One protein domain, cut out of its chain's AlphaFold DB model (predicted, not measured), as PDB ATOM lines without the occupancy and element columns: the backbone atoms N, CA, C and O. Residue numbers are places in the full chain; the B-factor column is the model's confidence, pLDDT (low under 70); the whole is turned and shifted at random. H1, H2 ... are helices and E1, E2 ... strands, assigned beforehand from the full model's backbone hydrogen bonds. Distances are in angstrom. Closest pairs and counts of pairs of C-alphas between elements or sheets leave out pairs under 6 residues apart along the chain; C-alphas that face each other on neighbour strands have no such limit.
ATOM      1  N   ALA A   7     186.859 138.438 129.781       96.50
ATOM      2  CA  ALA A   7     187.487 137.993 131.014       96.50
ATOM      3  C   ALA A   7     188.834 138.697 131.213       96.50
ATOM      4  O   ALA A   7     189.584 138.930 130.262       96.50
ATOM      5  N   PHE A   8     189.133 139.006 132.468       97.38
ATOM      6  CA  PHE A   8     190.408 139.531 132.917       97.38
ATOM      7  C   PHE A   8     190.938 138.642 134.028       97.38
ATOM      8  O   PHE A   8     190.181 138.247 134.909       97.38
ATOM      9  N   LYS A   9     192.232 138.354 134.013       97.94
ATOM     10  CA  LYS A   9     192.927 137.673 135.100       97.94
ATOM     11  C   LYS A   9     193.547 138.708 136.035       97.94
ATOM     12  O   LYS A   9     194.111 139.705 135.577       97.94
ATOM     13  N   ALA A  10     193.436 138.490 137.340       98.12
ATOM     14  CA  ALA A  10     194.084 139.341 138.329       98.12
ATOM     15  C   ALA A  10     195.610 139.184 138.257       98.12
ATOM     16  O   ALA A  10     196.132 138.072 138.323       98.12
ATOM     17  N   LYS A  11     196.337 140.302 138.192       98.12
ATOM     18  CA  LYS A  11     197.804 140.335 138.337       98.12
ATOM     19  C   LYS A  11     198.248 140.366 139.799       98.12
ATOM     20  O   LYS A  11     199.385 140.025 140.112       98.12
ATOM     21  N   GLN A  12     197.347 140.774 140.692       96.62
ATOM     22  CA  GLN A  12     197.583 140.904 142.129       96.62
ATOM     23  C   GLN A  12     196.557 140.059 142.906       96.62
ATOM     24  O   GLN A  12     195.661 140.613 143.544       96.62
ATOM     25  N   PRO A  13     196.640 138.715 142.849       96.00
ATOM     26  CA  PRO A  13     195.617 137.831 143.414       96.00
ATOM     27  C   PRO A  13     195.422 138.020 144.925       96.00
ATOM     28  O   PRO A  13     194.292 137.982 145.396       96.00
ATOM     29  N   ALA A  14     196.490 138.322 145.673       96.75
ATOM     30  CA  ALA A  14     196.403 138.596 147.110       96.75
ATOM     31  C   ALA A  14     195.503 139.806 147.431       96.75
ATOM     32  O   ALA A  14     194.687 139.738 148.341       96.75
ATOM     33  N   LEU A  15     195.582 140.880 146.637       96.62
ATOM     34  CA  LEU A  15     194.747 142.070 146.829       96.62
ATOM     35  C   LEU A  15     193.259 141.766 146.588       96.62
ATOM     36  O   LEU A  15     192.385 142.310 147.264       96.62
ATOM     37  N   ILE A  16     192.969 140.885 145.628       97.44
ATOM     38  CA  ILE A  16     191.604 140.436 145.344       97.44
ATOM     39  C   ILE A  16     191.091 139.522 146.459       97.44
ATOM     40  O   ILE A  16     189.967 139.717 146.921       97.44
ATOM     41  N   ALA A  17     191.915 138.587 146.932       97.12
ATOM     42  CA  ALA A  17     191.592 137.714 148.055       97.12
ATOM     43  C   ALA A  17     191.267 138.519 149.326       97.12
ATOM     44  O   ALA A  17     190.217 138.306 149.933       97.12
ATOM     45  N   ASP A  18     192.105 139.501 149.675       97.56
ATOM     46  CA  ASP A  18     191.897 140.380 150.831       97.56
ATOM     47  C   ASP A  18     190.580 141.161 150.720       97.56
ATOM     48  O   ASP A  18     189.819 141.266 151.687       97.56
ATOM     49  N   TYR A  19     190.271 141.682 149.527       97.25
ATOM     50  CA  TYR A  19     188.999 142.354 149.273       97.25
ATOM     51  C   TYR A  19     187.804 141.405 149.444       97.25
ATOM     52  O   TYR A  19     186.817 141.781 150.078       97.25
ATOM     53  N   LEU A  20     187.867 140.190 148.889       96.69
ATOM     54  CA  LEU A  20     186.775 139.218 148.983       96.69
ATOM     55  C   LEU A  20     186.553 138.768 150.433       96.69
ATOM     56  O   LEU A  20     185.413 138.756 150.889       96.69
ATOM     57  N   ALA A  21     187.622 138.531 151.194       97.00
ATOM     58  CA  ALA A  21     187.532 138.227 152.620       97.00
ATOM     59  C   ALA A  21     186.905 139.390 153.417       97.00
ATOM     60  O   ALA A  21     185.986 139.195 154.215       97.00
ATOM     61  N   TYR A 108     185.674 146.151 143.312       96.25
ATOM     62  CA  TYR A 108     186.882 145.343 143.146       96.25
ATOM     63  C   TYR A 108     188.113 146.242 142.946       96.25
ATOM     64  O   TYR A 108     188.031 147.217 142.190       96.25
ATOM     65  N   PRO A 109     189.256 145.935 143.585       96.62
ATOM     66  CA  PRO A 109     190.486 146.701 143.408       96.62
ATOM     67  C   PRO A 109     190.850 146.870 141.926       96.62
ATOM     68  O   PRO A 109     190.772 145.918 141.153       96.62
ATOM     69  N   GLY A 110     191.200 148.090 141.514       95.69
ATOM     70  CA  GLY A 110     191.568 148.392 140.126       95.69
ATOM     71  C   GLY A 110     190.427 148.298 139.101       95.69
ATOM     72  O   GLY A 110     190.695 148.314 137.903       95.69
ATOM     73  N   CYS A 111     189.161 148.186 139.522       94.94
ATOM     74  CA  CYS A 111     188.018 148.111 138.613       94.94
ATOM     75  C   CYS A 111     186.906 149.102 139.001       94.94
ATOM     76  O   CYS A 111     186.473 149.121 140.157       94.94
ATOM     77  N   PRO A 112     186.381 149.897 138.047       92.62
ATOM     78  CA  PRO A 112     185.166 150.668 138.264       92.62
ATOM     79  C   PRO A 112     183.977 149.776 138.646       92.62
ATOM     80  O   PRO A 112     183.728 148.734 138.049       92.62
ATOM     81  N   ASN A 113     183.173 150.234 139.603       90.50
ATOM     82  CA  ASN A 113     181.971 149.543 140.082       90.50
ATOM     83  C   ASN A 113     180.888 149.416 138.994       90.50
ATOM     84  O   ASN A 113     180.006 148.565 139.087       90.50
ATOM     85  N   MET A 114     180.937 150.280 137.982       91.25
ATOM     86  CA  MET A 114     180.037 150.281 136.839       91.25
ATOM     87  C   MET A 114     180.812 150.723 135.602       91.25
ATOM     88  O   MET A 114     181.495 151.745 135.623       91.25
ATOM     89  N   LEU A 115     180.659 149.953 134.534       92.81
ATOM     90  CA  LEU A 115     181.224 150.183 133.210       92.81
ATOM     91  C   LEU A 115     180.067 150.370 132.216       92.81
ATOM     92  O   LEU A 115     178.905 150.116 132.547       92.81
ATOM     93  N   PHE A 116     180.358 150.793 130.991       90.56
ATOM     94  CA  PHE A 116     179.351 151.082 129.971       90.56
ATOM     95  C   PHE A 116     179.630 150.333 128.666       90.56
ATOM     96  O   PHE A 116     180.727 150.375 128.114       90.56
ATOM     97  N   ALA A 117     178.607 149.673 128.131       89.88
ATOM     98  CA  ALA A 117     178.662 149.016 126.831       89.88
ATOM     99  C   ALA A 117     177.337 149.225 126.102       89.88
ATOM    100  O   ALA A 117     176.279 148.942 126.644       89.88
ATOM    101  N   GLU A 118     177.383 149.733 124.873       84.81
ATOM    102  CA  GLU A 118     176.211 149.820 123.983       84.81
ATOM    103  C   GLU A 118     174.941 150.461 124.575       84.81
ATOM    104  O   GLU A 118     173.825 150.070 124.251       84.81
ATOM    105  N   GLY A 119     175.093 151.488 125.418       83.88
ATOM    106  CA  GLY A 119     173.955 152.140 126.082       83.88
ATOM    107  C   GLY A 119     173.435 151.394 127.317       83.88
ATOM    108  O   GLY A 119     172.427 151.799 127.892       83.88
ATOM    109  N   TYR A 120     174.138 150.348 127.751       88.31
ATOM    110  CA  TYR A 120     173.879 149.583 128.963       88.31
ATOM    111  C   TYR A 120     174.979 149.797 130.002       88.31
ATOM    112  O   TYR A 120     176.149 150.001 129.675       88.31
ATOM    113  N   SER A 121     174.593 149.697 131.272       90.75
ATOM    114  CA  SER A 121     175.530 149.562 132.384       90.75
ATOM    115  C   SER A 121     175.955 148.102 132.526       90.75
ATOM    116  O   SER A 121     175.112 147.209 132.610       90.75
ATOM    117  N   VAL A 122     177.260 147.874 132.597       92.25
ATOM    118  CA  VAL A 122     177.885 146.570 132.815       92.25
ATOM    119  C   VAL A 122     178.502 146.569 134.205       92.25
ATOM    120  O   VAL A 122     179.258 147.472 134.556       92.25
ATOM    121  N   TYR A 123     178.176 145.557 135.001       93.31
ATOM    122  CA  TYR A 123     178.692 145.416 136.359       93.31
ATOM    123  C   TYR A 123     179.685 144.255 136.397       93.31
ATOM    124  O   TYR A 123     179.310 143.142 136.008       93.31
ATOM    125  N   PRO A 124     180.934 144.494 136.831       94.31
ATOM    126  CA  PRO A 124     181.940 143.450 136.900       94.31
ATOM    127  C   PRO A 124     181.560 142.387 137.926       94.31
ATOM    128  O   PRO A 124     180.903 142.661 138.935       94.31
ATOM    129  N   ARG A 125     182.004 141.159 137.681       94.62
ATOM    130  CA  ARG A 125     181.923 140.056 138.639       94.62
ATOM    131  C   ARG A 125     183.296 139.449 138.788       94.62
ATOM    132  O   ARG A 125     183.965 139.261 137.783       94.62
ATOM    133  N   VAL A 126     183.696 139.162 140.020       95.69
ATOM    134  CA  VAL A 126     184.938 138.446 140.295       95.69
ATOM    135  C   VAL A 126     184.603 137.085 140.871       95.69
ATOM    136  O   VAL A 126     183.736 136.979 141.737       95.69
ATOM    137  N   GLU A 127     185.300 136.067 140.392       94.12
ATOM    138  CA  GLU A 127     185.243 134.712 140.921       94.12
ATOM    139  C   GLU A 127     186.648 134.119 141.040       94.12
ATOM    140  O   GLU A 127     187.562 134.482 140.292       94.12
ATOM    141  N   GLN A 128     186.815 133.238 142.023       95.69
ATOM    142  CA  GLN A 128     188.026 132.448 142.185       95.69
ATOM    143  C   GLN A 128     187.894 131.163 141.367       95.69
ATOM    144  O   GLN A 128     186.893 130.459 141.483       95.69
ATOM    145  N   VAL A 129     188.911 130.855 140.567       94.62
ATOM    146  CA  VAL A 129     188.986 129.652 139.734       94.62
ATOM    147  C   VAL A 129     190.340 128.998 139.987       94.62
ATOM    148  O   VAL A 129     191.374 129.511 139.559       94.62
ATOM    149  N   GLY A 130     190.342 127.892 140.733       91.88
ATOM    150  CA  GLY A 130     191.576 127.320 141.276       91.88
ATOM    151  C   GLY A 130     192.306 128.326 142.178       91.88
ATOM    152  O   GLY A 130     191.713 128.891 143.100       91.88
ATOM    153  N   ASP A 131     193.582 128.576 141.881       91.88
ATOM    154  CA  ASP A 131     194.430 129.540 142.603       91.88
ATOM    155  C   ASP A 131     194.384 130.964 142.012       91.88
ATOM    156  O   ASP A 131     195.047 131.875 142.511       91.88
ATOM    157  N   ASP A 132     193.612 131.171 140.942       96.31
ATOM    158  CA  ASP A 132     193.525 132.436 140.217       96.31
ATOM    159  C   ASP A 132     192.196 133.164 140.470       96.31
ATOM    160  O   ASP A 132     191.176 132.565 140.814       96.31
ATOM    161  N   TYR A 133     192.190 134.477 140.227       97.81
ATOM    162  CA  TYR A 133     190.979 135.299 140.244       97.81
ATOM    163  C   TYR A 133     190.693 135.864 138.860       97.81
ATOM    164  O   TYR A 133     191.573 136.458 138.225       97.81
ATOM    165  N   PHE A 134     189.440 135.735 138.432       97.75
ATOM    166  CA  PHE A 134     188.968 136.259 137.160       97.75
ATOM    167  C   PHE A 134     187.881 137.302 137.371       97.75
ATOM    168  O   PHE A 134     186.946 137.088 138.138       97.75
ATOM    169  N   LEU A 135     187.995 138.419 136.657       97.12
ATOM    170  CA  LEU A 135     186.943 139.411 136.505       97.12
ATOM    171  C   LEU A 135     186.254 139.211 135.159       97.12
ATOM    172  O   LEU A 135     186.898 139.253 134.113       97.12
ATOM    173  N   THR A 136     184.939 139.035 135.174       96.31
ATOM    174  CA  THR A 136     184.132 138.832 133.971       96.31
ATOM    175  C   THR A 136     183.163 139.983 133.736       96.31
ATOM    176  O   THR A 136     182.625 140.595 134.666       96.31
ATOM    177  N   LEU A 137     182.936 140.277 132.455       94.69
ATOM    178  CA  LEU A 137     181.963 141.253 131.977       94.69
ATOM    179  C   LEU A 137     180.969 140.565 131.044       94.69
ATOM    180  O   LEU A 137     181.343 139.723 130.227       94.69
ATOM    181  N   SER A 138     179.697 140.953 131.125       92.62
ATOM    182  CA  SER A 138     178.639 140.397 130.272       92.62
ATOM    183  C   SER A 138     178.636 140.958 128.849       92.62
ATOM    184  O   SER A 138     177.902 140.455 128.004       92.62
ATOM    185  N   MET A 139     179.404 142.019 128.584       92.44
ATOM    186  CA  MET A 139     179.487 142.687 127.284       92.44
ATOM    187  C   MET A 139     180.907 143.198 127.034       92.44
ATOM    188  O   MET A 139     181.653 143.466 127.977       92.44
ATOM    189  N   VAL A 140     181.257 143.363 125.758       90.12
ATOM    190  CA  VAL A 140     182.492 144.041 125.348       90.12
ATOM    191  C   VAL A 140     182.341 145.538 125.604       90.12
ATOM    192  O   VAL A 140     181.334 146.139 125.226       90.12
ATOM    193  N   LEU A 141     183.323 146.136 126.276       88.00
ATOM    194  CA  LEU A 141     183.293 147.552 126.627       88.00
ATOM    195  C   LEU A 141     183.516 148.440 125.403       88.00
ATOM    196  O   LEU A 141     184.226 148.075 124.466       88.00
ATOM    197  N   ARG A 142     182.937 149.643 125.440       79.94
ATOM    198  CA  ARG A 142     183.309 150.719 124.514       79.94
ATOM    199  C   ARG A 142     184.616 151.367 124.959       79.94
ATOM    200  O   ARG A 142     184.903 151.399 126.155       79.94
ATOM    201  N   ASP A 143     185.346 151.933 124.004       81.94
ATOM    202  CA  ASP A 143     186.500 152.787 124.286       81.94
ATOM    203  C   ASP A 143     186.017 154.134 124.848       81.94
ATOM    204  O   ASP A 143     185.711 155.078 124.118       81.94
ATOM    205  N   GLU A 144     185.834 154.174 126.167       80.88
ATOM    206  CA  GLU A 144     185.396 155.346 126.918       80.88
ATOM    207  C   GLU A 144     186.302 155.526 128.149       80.88
ATOM    208  O   GLU A 144     186.678 154.535 128.778       80.88
ATOM    209  N   PRO A 145     186.616 156.767 128.572       76.25
ATOM    210  CA  PRO A 145     187.529 157.005 129.696       76.25
ATOM    211  C   PRO A 145     187.119 156.301 130.998       76.25
ATOM    212  O   PRO A 145     187.970 155.837 131.753       76.25
ATOM    213  N   ASN A 146     185.811 156.166 131.236       78.31
ATOM    214  CA  ASN A 146     185.258 155.541 132.440       78.31
ATOM    215  C   ASN A 146     185.207 154.002 132.371       78.31
ATOM    216  O   ASN A 146     184.782 153.370 133.334       78.31
ATOM    217  N   ASN A 147     185.636 153.402 131.256       88.12
ATOM    218  CA  ASN A 147     185.651 151.955 131.030       88.12
ATOM    219  C   ASN A 147     187.025 151.310 131.245       88.12
ATOM    220  O   ASN A 147     187.231 150.150 130.889       88.12
ATOM    221  N   SER A 148     187.973 152.053 131.810       87.75
ATOM    222  CA  SER A 148     189.339 151.573 131.991       87.75
ATOM    223  C   SER A 148     189.473 150.795 133.296       87.75
ATOM    224  O   SER A 148     189.194 151.320 134.375       87.75
ATOM    225  N   LEU A 149     189.916 149.542 133.191       93.06
ATOM    226  CA  LEU A 149     190.436 148.784 134.326       93.06
ATOM    227  C   LEU A 149     191.907 149.155 134.519       93.06
ATOM    228  O   LEU A 149     192.612 149.425 133.546       93.06
ATOM    229  N   ASP A 150     192.363 149.158 135.766       95.12
ATOM    230  CA  ASP A 150     193.765 149.380 136.095       95.12
ATOM    231  C   ASP A 150     194.622 148.235 135.514       95.12
ATOM    232  O   ASP A 150     194.476 147.083 135.946       95.12
ATOM    233  N   PRO A 151     195.515 148.516 134.545       95.06
ATOM    234  CA  PRO A 151     196.336 147.491 133.908       95.06
ATOM    235  C   PRO A 151     197.391 146.884 134.846       95.06
ATOM    236  O   PRO A 151     197.978 145.853 134.500       95.06
ATOM    237  N   GLU A 152     197.659 147.493 136.007       96.44
ATOM    238  CA  GLU A 152     198.509 146.913 137.055       96.44
ATOM    239  C   GLU A 152     197.759 145.875 137.905       96.44
ATOM    240  O   GLU A 152     198.388 144.988 138.488       96.44
ATOM    241  N   ALA A 153     196.425 145.948 137.946       96.38
ATOM    242  CA  ALA A 153     195.569 145.017 138.679       96.38
ATOM    243  C   ALA A 153     195.006 143.901 137.785       96.38
ATOM    244  O   ALA A 153     194.903 142.756 138.233       96.38
ATOM    245  N   TRP A 154     194.676 144.210 136.527       97.56
ATOM    246  CA  TRP A 154     193.942 143.316 135.630       97.56
ATOM    247  C   TRP A 154     194.632 143.144 134.274       97.56
ATOM    248  O   TRP A 154     195.077 144.105 133.648       97.56
ATOM    249  N   GLU A 155     194.685 141.905 133.788       97.00
ATOM    250  CA  GLU A 155     195.115 141.564 132.431       97.00
ATOM    251  C   GLU A 155     193.957 140.973 131.646       97.00
ATOM    252  O   GLU A 155     193.353 140.004 132.096       97.00
ATOM    253  N   GLN A 156     193.647 141.509 130.469       96.25
ATOM    254  CA  GLN A 156     192.646 140.877 129.616       96.25
ATOM    255  C   GLN A 156     193.184 139.545 129.086       96.25
ATOM    256  O   GLN A 156     194.263 139.501 128.498       96.25
ATOM    257  N   VAL A 157     192.404 138.478 129.245       96.69
ATOM    258  CA  VAL A 157     192.737 137.134 128.756       96.69
ATOM    259  C   VAL A 157     191.756 136.699 127.675       96.69
ATOM    260  O   VAL A 157     190.660 137.254 127.529       96.69
ATOM    261  N   LYS A 158     192.126 135.683 126.893       96.12
ATOM    262  CA  LYS A 158     191.183 135.086 125.939       96.12
ATOM    263  C   LYS A 158     190.098 134.333 126.705       96.12
ATOM    264  O   LYS A 158     190.395 133.620 127.659       96.12
ATOM    265  N   LEU A 159     188.850 134.390 126.232       94.62
ATOM    266  CA  LEU A 159     187.762 133.606 126.835       94.62
ATOM    267  C   LEU A 159     188.062 132.099 126.849       94.62
ATOM    268  O   LEU A 159     187.674 131.418 127.787       94.62
ATOM    269  N   SER A 160     188.787 131.582 125.852       95.12
ATOM    270  CA  SER A 160     189.221 130.179 125.834       95.12
ATOM    271  C   SER A 160     190.138 129.822 127.006       95.12
ATOM    272  O   SER A 160     190.061 128.710 127.509       95.12
ATOM    273  N   GLU A 161     190.994 130.746 127.449       95.38
ATOM    274  CA  GLU A 161     191.878 130.533 128.605       95.38
ATOM    275  C   GLU A 161     191.072 130.535 129.907       95.38
ATOM    276  O   GLU A 161     191.283 129.682 130.761       95.38
ATOM    277  N   TYR A 162     190.098 131.442 130.022       95.44
ATOM    278  CA  TYR A 162     189.163 131.465 131.146       95.44
ATOM    279  C   TYR A 162     188.335 130.171 131.241       95.44
ATOM    280  O   TYR A 162     188.264 129.564 132.305       95.44
ATOM    281  N   HIS A 163     187.753 129.707 130.132       94.56
ATOM    282  CA  HIS A 163     186.971 128.469 130.122       94.56
ATOM    283  C   HIS A 163     187.820 127.229 130.411       94.56
ATOM    284  O   HIS A 163     187.385 126.382 131.182       94.56
ATOM    285  N   ALA A 164     189.044 127.158 129.881       94.56
ATOM    286  CA  ALA A 164     189.969 126.077 130.216       94.56
ATOM    287  C   ALA A 164     190.309 126.049 131.719       94.56
ATOM    288  O   ALA A 164     190.423 124.975 132.302       94.56
ATOM    289  N   ALA A 165     190.436 127.217 132.362       93.88
ATOM    290  CA  ALA A 165     190.637 127.291 133.808       93.88
ATOM    291  C   ALA A 165     189.412 126.791 134.596       93.88
ATOM    292  O   ALA A 165     189.587 126.089 135.589       93.88
ATOM    293  N   LEU A 166     188.187 127.110 134.149       94.06
ATOM    294  CA  LEU A 166     186.959 126.590 134.766       94.06
ATOM    295  C   LEU A 166     186.877 125.063 134.669       94.06
ATOM    296  O   LEU A 166     186.614 124.413 135.674       94.06
ATOM    297  N   GLU A 167     187.125 124.505 133.482       93.81
ATOM    298  CA  GLU A 167     187.102 123.055 133.247       93.81
ATOM    299  C   GLU A 167     188.136 122.342 134.130       93.81
ATOM    300  O   GLU A 167     187.802 121.390 134.829       93.81
ATOM    301  N   ALA A 168     189.368 122.859 134.190       93.19
ATOM    302  CA  ALA A 168     190.411 122.299 135.046       93.19
ATOM    303  C   ALA A 168     190.059 122.370 136.546       93.19
ATOM    304  O   ALA A 168     190.375 121.450 137.301       93.19
ATOM    305  N   ALA A 169     189.409 123.450 136.994       92.06
ATOM    306  CA  ALA A 169     188.964 123.592 138.379       92.06
ATOM    307  C   ALA A 169     187.804 122.640 138.722       92.06
ATOM    308  O   ALA A 169     187.760 122.115 139.834       92.06
ATOM    309  N   GLU A 170     186.888 122.397 137.779       90.44
ATOM    310  CA  GLU A 170     185.800 121.426 137.930       90.44
ATOM    311  C   GLU A 170     186.341 119.992 138.001       90.44
ATOM    312  O   GLU A 170     185.961 119.240 138.897       90.44
ATOM    313  N   GLU A 171     187.289 119.635 137.128       90.75
ATOM    314  CA  GLU A 171     187.961 118.330 137.153       90.75
ATOM    315  C   GLU A 171     188.738 118.092 138.454       90.75
ATOM    316  O   GLU A 171     188.734 116.981 138.977       90.75
ATOM    317  N   ALA A 172     189.386 119.122 139.006       87.56
ATOM    318  CA  ALA A 172     190.118 119.018 140.269       87.56
ATOM    319  C   ALA A 172     189.204 118.899 141.505       87.56
ATOM    320  O   ALA A 172     189.667 118.479 142.568       87.56
ATOM    321  N   ALA A 173     187.935 119.296 141.385       85.12
ATOM    322  CA  ALA A 173     186.946 119.236 142.458       85.12
ATOM    323  C   ALA A 173     186.104 117.942 142.456       85.12
ATOM    324  O   ALA A 173     185.365 117.712 143.419       85.12
ATOM    325  N   ALA A 174     186.193 117.135 141.393       74.81
ATOM    326  CA  ALA A 174     185.484 115.864 141.212       74.81
ATOM    327  C   ALA A 174     186.230 114.673 141.839       74.81
ATOM    328  O   ALA A 174     185.534 113.779 142.381       74.81
TER     329      ALA A 174
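What this domain is: This is residues 7 to 21 and 108 to 174 of the 174 residues of an uncharacterized protein of Pseudarthrobacter sp. BIM B-2242 (UniProt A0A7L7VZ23). A strongly twisted sheet of four strands, E4, E5, E1 and E6, makes the core, with one helix slanting over each face: the short H1 over one, the longer H2 over the opposite one. At one end of the longest axis lie the small two-stranded hairpin E2 and E3 and part of the long link between E5 and E6; at the other end lies the last part of H2. The 82 printed residues, with a cut after residue 21, hold six named strands and two named helices in the order E1, H1, E2, E3, E4, E5, E6, H2; the class is mixed, helices and strands. The larger sheet has the order E4, E5, E1, E6, and both sheets are antiparallel. The whole is compact, with a radius of gyration of the C-alphas of 13.1 A, yet elongated in outline, spanning 41 by 25 by 18 A.

Where its parts are: The printed part begins with strand E1, residues 7 to 10, with C-alpha 7 at (187.487, 137.993, 131.014). Helix H1 follows, residues 13 to 21, 12.3 A from first to last C-alpha. After the cut come two three-residue strands, E2, residues 115 to 117, and E3, residues 120 to 122. Strand E4, residues 125 to 129, is 12.6 A long, and E5, residues 132 to 137, the longest strand, is 16.7 A long and begins with C-alpha 132 at (193.525, 132.436, 140.217). Strand E6 is residues 154 to 157. Helix H2, residues 159 to 173, is 21.2 A long and ends with C-alpha 173 at (186.946, 119.236, 142.458).

How they stand to each other: In the larger sheet E5 and E1 are the inner strands. They are antiparallel, with 145 degrees between their directions; N 8 and O 135 are 2.8 A apart, within hydrogen-bond range. On the other side of E1, E6 is its antiparallel neighbour at 137 degrees, with N 9 and O 155 at 2.8 A. E4 and E5 form a hairpin, antiparallel at 149 degrees, with N 129 and O 132 at 2.8 A and N 134 and O 127 at 2.9 A. H1 is on the sheet at a height of 9.4 A, over E5 and, only just, over E4, on which 3 of its C-alphas fall. On the local plane its line and that of E5 stand at 59 degrees, slantwise to the strands, but only just. The closest C-alphas of H1 and E5 are those of Pro 13 and Tyr 133, 6.2 A apart. H2 is on the opposite face at a height of 9.6 A, over E4, E5 and, only just, E1, on which 3 of its C-alphas fall. It runs slantwise to the strands, at 44 degrees to E4 on the local plane; the closest C-alphas of these two are those of Val 129 and Leu 166, 6.2 A apart. E3 runs on into E4 across a break of 2 residues, at 35 degrees. E2 and E3 form a hairpin, antiparallel at 135 degrees, with N 115 and O 122 at 2.8 A. In H1 and H2 every O i to N i+4 pair is within hydrogen-bond range.

The domain as a whole: The two C-alphas farthest apart are those of Pro 145 and Ala 174, at 42.8 A. Residues 22 to 107 are not printed, and C-alphas 21 and 108 are 11.9 A apart across the cut. Of the links that are printed whole, the one from E5 to E6, residues 138 to 153, is long and the others are tight. The mean pLDDT of the printed part is 92.9, and no printed residue is under 70.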